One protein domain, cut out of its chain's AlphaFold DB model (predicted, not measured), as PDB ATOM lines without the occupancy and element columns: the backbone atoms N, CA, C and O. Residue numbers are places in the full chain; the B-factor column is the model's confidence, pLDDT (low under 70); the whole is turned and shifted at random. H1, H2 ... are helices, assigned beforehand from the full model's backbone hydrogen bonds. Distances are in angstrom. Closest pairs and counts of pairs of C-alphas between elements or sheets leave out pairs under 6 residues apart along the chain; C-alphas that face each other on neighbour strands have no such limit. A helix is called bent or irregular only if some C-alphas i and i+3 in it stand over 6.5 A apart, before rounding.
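AT A GLANCE: This is residues 3 to 53 of the 132 residues of the protein "Peptidase_S9 domain-containing protein" of Bacillus sp. AFS029533 (UniProt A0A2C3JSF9). This is a loose, elongated domain in which three helices follow one another along the long axis, the longer H2 in one half, the short H3 after a tight turn and the small H4 toward the far end, touching no other helix, while the short H1 sits beside H2. H1 packs on residues 23 to 27 of H2, and residues 9 to 18, of which 18 belongs to H2 and the others to the long link from H1 to H2, stick out from the body. The printed part has 51 residues, with four named helices in the order H1, H2, H3, H4 and no named strand, and its class is all helix. The radius of gyration of the C-alphas is 12.7 A, and the spans are 35 by 23 by 15 A.

HOW THE PARTS SIT: The longest helix is H2, residues 18 to 31. H1, residues 3 to 6, touches H2 at residues 23 to 27 of H2 alone; the closest C-alphas, those of Ala 4 and Ile 24, are 4.9 A apart. H3, residues 34 to 39, and H2 only just touch, with 3 pairs of C-alphas within 8 A, and touch only at the corner by their link. The closest C-alphas of this pair are those of Ala 28 and Trp 34, 5.0 A apart, and H2 takes part with residues 25 to 28 alone. The lines of H2 and H3 stand about perpendicular, at 75 degrees. H4, residues 47 to 51, is only just apart from H3, with a closest C-alpha distance of 8.2 A. H4 is also apart from H1 and H2, and H1 is apart from H3. In H3 and H4 each O i to N i+4 pair is within hydrogen-bond range, in H2 7 of 10 are, and H1 is too short for such a pair.

IN THESE COORDINATES: H2 measures 19.8 A from C-alpha 18 at (161.697, 210.404, 215.062) to C-alpha 31 at (146.774, 198.113, 210.919). It is irregular: C-alphas 20 and 23 are 7.3 A apart. H1 measures 5.2 A and begins with C-alpha 3 at (153.235, 208.395, 203.831). H3 measures 8.5 A. H4 measures 6.2 A and ends with C-alpha 51 at (156.236, 180.114, 215.924).

THE WHOLE: The two C-alphas farthest apart are those of Ser 17 and Asp 48, at 35.4 A. Without residues 9 to 18, which stand free, the body spans 35 by 15 by 14 A. The link from H1 to H2, with 11 residues, is long; that from H2 to H3 is tight, and that from H3 to H4 is short. The printed part has no cut. Its mean pLDDT is 89.7, and no printed residue is under 70.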
ATOM      1  N   LEU A   3     152.079 207.805 203.149       79.44
ATOM      2  CA  LEU A   3     153.235 208.395 203.831       79.44
ATOM      3  C   LEU A   3     154.147 207.368 204.531       79.44
ATOM      4  O   LEU A   3     155.355 207.409 204.353       79.44
ATOM      5  N   ALA A   4     153.592 206.392 205.258       81.75
ATOM      6  CA  ALA A   4     154.401 205.385 205.959       81.75
ATOM      7  C   ALA A   4     155.218 204.490 205.008       81.75
ATOM      8  O   ALA A   4     156.300 204.038 205.374       81.75
ATOM      9  N   LYS A   5     154.728 204.254 203.781       82.69
ATOM     10  CA  LYS A   5     155.470 203.509 202.751       82.69
ATOM     11  C   LYS A   5     156.640 204.328 202.203       82.69
ATOM     12  O   LYS A   5     157.706 203.766 202.003       82.69
ATOM     13  N   MET A   6     156.472 205.642 202.036       86.06
ATOM     14  CA  MET A   6     157.543 206.542 201.572       86.06
ATOM     15  C   MET A   6     158.723 206.635 202.547       86.06
ATOM     16  O   MET A   6     159.825 206.984 202.144       86.06
ATOM     17  N   LEU A   7     158.493 206.334 203.828       86.50
ATOM     18  CA  LEU A   7     159.530 206.353 204.860       86.50
ATOM     19  C   LEU A   7     160.353 205.054 204.905       86.50
ATOM     20  O   LEU A   7     161.362 204.995 205.612       86.50
ATOM     21  N   GLN A   8     159.935 204.007 204.187       85.81
ATOM     22  CA  GLN A   8     160.690 202.759 204.083       85.81
ATOM     23  C   GLN A   8     161.895 202.955 203.162       85.81
ATOM     24  O   GLN A   8     161.802 203.610 202.130       85.81
ATOM     25  N   SER A   9     163.030 202.375 203.550       85.62
ATOM     26  CA  SER A   9     164.268 202.449 202.778       85.62
ATOM     27  C   SER A   9     164.639 201.075 202.242       85.62
ATOM     28  O   SER A   9     164.400 200.067 202.906       85.62
ATOM     29  N   THR A  10     165.240 201.050 201.056       87.94
ATOM     30  CA  THR A  10     165.817 199.853 200.431       87.94
ATOM     31  C   THR A  10     167.267 199.593 200.850       87.94
ATOM     32  O   THR A  10     167.835 198.576 200.464       87.94
ATOM     33  N   HIS A  11     167.867 200.482 201.646       90.44
ATOM     34  CA  HIS A  11     169.185 200.297 202.254       90.44
ATOM     35  C   HIS A  11     169.084 200.266 203.782       90.44
ATOM     36  O   HIS A  11     168.124 200.766 204.376       90.44
ATOM     37  N   VAL A  12     170.093 199.677 204.425       89.69
ATOM     38  CA  VAL A  12     170.177 199.608 205.888       89.69
ATOM     39  C   VAL A  12     170.344 201.015 206.458       89.69
ATOM     40  O   VAL A  12     171.209 201.770 206.023       89.69
ATOM     41  N   ILE A  13     169.510 201.349 207.441       87.75
ATOM     42  CA  ILE A  13     169.555 202.609 208.183       87.75
ATOM     43  C   ILE A  13     169.822 202.276 209.649       87.75
ATOM     44  O   ILE A  13     169.051 201.531 210.252       87.75
ATOM     45  N   THR A  14     170.882 202.846 210.218       88.56
ATOM     46  CA  THR A  14     171.256 202.684 211.636       88.56
ATOM     47  C   THR A  14     170.975 203.928 212.481       88.56
ATOM     48  O   THR A  14     171.063 203.861 213.701       88.56
ATOM     49  N   GLU A  15     170.606 205.048 211.856       89.06
ATOM     50  CA  GLU A  15     170.275 206.313 212.518       89.06
ATOM     51  C   GLU A  15     169.147 207.054 211.785       89.06
ATOM     52  O   GLU A  15     168.985 206.939 210.570       89.06
ATOM     53  N   GLY A  16     168.335 207.824 212.505       84.00
ATOM     54  CA  GLY A  16     167.269 208.610 211.893       84.00
ATOM     55  C   GLY A  16     166.451 209.378 212.917       84.00
ATOM     56  O   GLY A  16     166.325 208.958 214.064       84.00
ATOM     57  N   SER A  17     165.886 210.510 212.496       88.12
ATOM     58  CA  SER A  17     165.022 211.308 213.364       88.12
ATOM     59  C   SER A  17     163.668 210.624 213.584       88.12
ATOM     60  O   SER A  17     163.211 209.824 212.755       88.12
ATOM     61  N   ILE A  18     163.010 210.953 214.699       86.12
ATOM     62  CA  ILE A  18     161.697 210.404 215.062       86.12
ATOM     63  C   ILE A  18     160.688 210.679 213.943       86.12
ATOM     64  O   ILE A  18     159.979 209.771 213.511       86.12
ATOM     65  N   GLU A  19     160.682 211.890 213.391       84.00
ATOM     66  CA  GLU A  19     159.755 212.328 212.341       84.00
ATOM     67  C   GLU A  19     159.867 211.458 211.084       84.00
ATOM     68  O   GLU A  19     158.871 211.186 210.415       84.00
ATOM     69  N   LYS A  20     161.076 210.967 210.782       83.56
ATOM     70  CA  LYS A  20     161.333 210.136 209.603       83.56
ATOM     71  C   LYS A  20     160.896 208.684 209.776       83.56
ATOM     72  O   LYS A  20     160.772 207.983 208.776       83.56
ATOM     73  N   ARG A  21     160.715 208.179 211.002       86.62
ATOM     74  CA  ARG A  21     160.569 206.726 211.244       86.62
ATOM     75  C   ARG A  21     159.357 206.351 212.085       86.62
ATOM     76  O   ARG A  21     158.774 205.292 211.859       86.62
ATOM     77  N   PHE A  22     158.929 207.220 212.994       89.38
ATOM     78  CA  PHE A  22     157.854 206.935 213.942       89.38
ATOM     79  C   PHE A  22     156.525 206.607 213.256       89.38
ATOM     80  O   PHE A  22     155.806 205.708 213.683       89.38
ATOM     81  N   LEU A  23     156.225 207.246 212.121       90.50
ATOM     82  CA  LEU A  23     155.000 206.961 211.370       90.50
ATOM     83  C   LEU A  23     154.958 205.548 210.767       90.50
ATOM     84  O   LEU A  23     153.865 205.034 210.539       90.50
ATOM     85  N   ILE A  24     156.107 204.897 210.537       89.81
ATOM     86  CA  ILE A  24     156.144 203.480 210.133       89.81
ATOM     87  C   ILE A  24     155.599 202.617 211.273       89.81
ATOM     88  O   ILE A  24     154.738 201.766 211.039       89.81
ATOM     89  N   TYR A  25     156.068 202.879 212.498       88.50
ATOM     90  CA  TYR A  25     155.598 202.224 213.716       88.50
ATOM     91  C   TYR A  25     154.103 202.447 213.944       88.50
ATOM     92  O   TYR A  25     153.350 201.477 214.020       88.50
ATOM     93  N   VAL A  26     153.659 203.708 213.955       90.44
ATOM     94  CA  VAL A  26     152.247 204.053 214.182       90.44
ATOM     95  C   VAL A  26     151.341 203.366 213.164       90.44
ATOM     96  O   VAL A  26     150.360 202.729 213.541       90.44
ATOM     97  N   HIS A  27     151.691 203.436 211.877       91.19
ATOM     98  CA  HIS A  27     150.900 202.814 210.821       91.19
ATOM     99  C   HIS A  27     150.782 201.301 211.010       91.19
ATOM    100  O   HIS A  27     149.683 200.753 210.987       91.19
ATOM    101  N   ALA A  28     151.902 200.615 211.209       91.25
ATOM    102  CA  ALA A  28     151.899 199.166 211.296       91.25
ATOM    103  C   ALA A  28     151.223 198.653 212.581       91.25
ATOM    104  O   ALA A  28     150.588 197.600 212.541       91.25
ATOM    105  N   ARG A  29     151.272 199.422 213.678       89.25
ATOM    106  CA  ARG A  29     150.494 199.165 214.897       89.25
ATOM    107  C   ARG A  29     148.992 199.314 214.655       89.25
ATOM    108  O   ARG A  29     148.235 198.409 214.981       89.25
ATOM    109  N   GLN A  30     148.564 200.417 214.038       91.44
ATOM    110  CA  GLN A  30     147.146 200.684 213.759       91.44
ATOM    111  C   GLN A  30     146.505 199.654 212.822       91.44
ATOM    112  O   GLN A  30     145.309 199.415 212.918       91.44
ATOM    113  N   GLN A  31     147.278 199.086 211.894       91.50
ATOM    114  CA  GLN A  31     146.774 198.113 210.919       91.50
ATOM    115  C   GLN A  31     147.009 196.652 211.329       91.50
ATOM    116  O   GLN A  31     146.558 195.748 210.636       91.50
ATOM    117  N   GLY A  32     147.744 196.392 212.417       90.06
ATOM    118  CA  GLY A  32     148.117 195.026 212.804       90.06
ATOM    119  C   GLY A  32     149.088 194.334 211.832       90.06
ATOM    120  O   GLY A  32     149.225 193.117 211.853       90.06
ATOM    121  N   GLU A  33     149.796 195.090 210.989       91.44
ATOM    122  CA  GLU A  33     150.671 194.551 209.934       91.44
ATOM    123  C   GLU A  33     152.131 194.358 210.388       91.44
ATOM    124  O   GLU A  33     152.986 193.970 209.591       91.44
ATOM    125  N   TRP A  34     152.447 194.648 211.656       90.19
ATOM    126  CA  TRP A  34     153.820 194.643 212.184       90.19
ATOM    127  C   TRP A  34     154.565 193.332 211.899       90.19
ATOM    128  O   TRP A  34     155.679 193.346 211.375       90.19
ATOM    129  N   VAL A  35     153.918 192.195 212.174       92.25
ATOM    130  CA  VAL A  35     154.506 190.860 211.989       92.25
ATOM    131  C   VAL A  35     154.876 190.623 210.528       92.25
ATOM    132  O   VAL A  35     156.016 190.259 210.239       92.25
ATOM    133  N   GLN A  36     153.953 190.885 209.603       92.50
ATOM    134  CA  GLN A  36     154.193 190.685 208.176       92.50
ATOM    135  C   GLN A  36     155.268 191.636 207.646       92.50
ATOM    136  O   GLN A  36     156.130 191.213 206.882       92.50
ATOM    137  N   LYS A  37     155.274 192.907 208.075       88.75
ATOM    138  CA  LYS A  37     156.278 193.885 207.628       88.75
ATOM    139  C   LYS A  37     157.697 193.538 208.074       88.75
ATOM    140  O   LYS A  37     158.629 193.792 207.322       88.75
ATOM    141  N   ILE A  38     157.866 192.987 209.276       89.25
ATOM    142  CA  ILE A  38     159.193 192.635 209.805       89.25
ATOM    143  C   ILE A  38     159.683 191.301 209.258       89.25
ATOM    144  O   ILE A  38     160.866 191.148 208.969       89.25
ATOM    145  N   THR A  39     158.792 190.318 209.144       92.31
ATOM    146  CA  THR A  39     159.192 188.947 208.803       92.31
ATOM    147  C   THR A  39     159.079 188.641 207.312       92.31
ATOM    148  O   THR A  39     159.683 187.678 206.850       92.31
ATOM    149  N   GLY A  40     158.291 189.418 206.560       92.44
ATOM    150  CA  GLY A  40     157.872 189.081 205.197       92.44
ATOM    151  C   GLY A  40     156.874 187.917 205.130       92.44
ATOM    152  O   GLY A  40     156.520 187.481 204.039       92.44
ATOM    153  N   VAL A  41     156.424 187.402 206.277       94.44
ATOM    154  CA  VAL A  41     155.605 186.193 206.386       94.44
ATOM    155  C   VAL A  41     154.159 186.573 206.682       94.44
ATOM    156  O   VAL A  41     153.889 187.343 207.602       94.44
ATOM    157  N   ASP A  42     153.219 186.008 205.924       93.31
ATOM    158  CA  ASP A  42     151.791 186.165 206.202       93.31
ATOM    159  C   ASP A  42     151.391 185.345 207.450       93.31
ATOM    160  O   ASP A  42     151.483 184.110 207.432       93.31
ATOM    161  N   PRO A  43     150.941 186.001 208.537       91.31
ATOM    162  CA  PRO A  43     150.599 185.324 209.781       91.31
ATOM    163  C   PRO A  43     149.366 184.423 209.697       91.31
ATOM    164  O   PRO A  43     149.235 183.524 210.532       91.31
ATOM    165  N   LEU A  44     148.480 184.629 208.719       91.12
ATOM    166  CA  LEU A  44     147.267 183.825 208.565       91.12
ATOM    167  C   LEU A  44     147.559 182.465 207.927       91.12
ATOM    168  O   LEU A  44     146.894 181.482 208.245       91.12
ATOM    169  N   THR A  45     148.571 182.400 207.064       95.31
ATOM    170  CA  THR A  45     148.889 181.205 206.271       95.31
ATOM    171  C   THR A  45     150.151 180.479 206.740       95.31
ATOM    172  O   THR A  45     150.267 179.275 206.535       95.31
ATOM    173  N   ASN A  46     151.080 181.158 207.425       95.38
ATOM    174  CA  ASN A  46     152.414 180.622 207.739       95.38
ATOM    175  C   ASN A  46     152.743 180.644 209.243       95.38
ATOM    176  O   ASN A  46     153.862 180.955 209.666       95.38
ATOM    177  N   LYS A  47     151.762 180.289 210.079       93.50
ATOM    178  CA  LYS A  47     151.883 180.314 211.545       93.50
ATOM    179  C   LYS A  47     153.098 179.540 212.071       93.50
ATOM    180  O   LYS A  47     153.802 180.044 212.943       93.50
ATOM    181  N   ASP A  48     153.391 178.361 211.529       94.44
ATOM    182  CA  ASP A  48     154.507 177.525 212.000       94.44
ATOM    183  C   ASP A  48     155.878 178.160 211.759       94.44
ATOM    184  O   ASP A  48     156.799 177.997 212.563       94.44
ATOM    185  N   GLN A  49     156.017 178.940 210.685       95.50
ATOM    186  CA  GLN A  49     157.229 179.712 210.444       95.50
ATOM    187  C   GLN A  49     157.402 180.795 211.512       95.50
ATOM    188  O   GLN A  49     158.502 180.959 212.037       95.50
ATOM    189  N   LEU A  50     156.316 181.476 211.888       94.62
ATOM    190  CA  LEU A  50     156.333 182.515 212.918       94.62
ATOM    191  C   LEU A  50     156.548 181.965 214.329       94.62
ATOM    192  O   LEU A  50     157.225 182.594 215.139       94.62
ATOM    193  N   LEU A  51     156.039 180.765 214.625       94.38
ATOM    194  CA  LEU A  51     156.236 180.114 215.924       94.38
ATOM    195  C   LEU A  51     157.716 179.873 216.252       94.38
ATOM    196  O   LEU A  51     158.067 179.768 217.428       94.38
ATOM    197  N   LYS A  52     158.604 179.856 215.248       93.75
ATOM    198  CA  LYS A  52     160.058 179.796 215.459       93.75
ATOM    199  C   LYS A  52     160.597 181.011 216.220       93.75
ATOM    200  O   LYS A  52     161.608 180.860 216.900       93.75
ATOM    201  N   PHE A  53     159.915 182.154 216.152       92.94
ATOM    202  CA  PHE A  53     160.261 183.386 216.868       92.94
ATOM    203  C   PHE A  53     159.546 183.526 218.220       92.94
ATOM    204  O   PHE A  53     159.786 184.490 218.938       92.94
TER     205      PHE A  53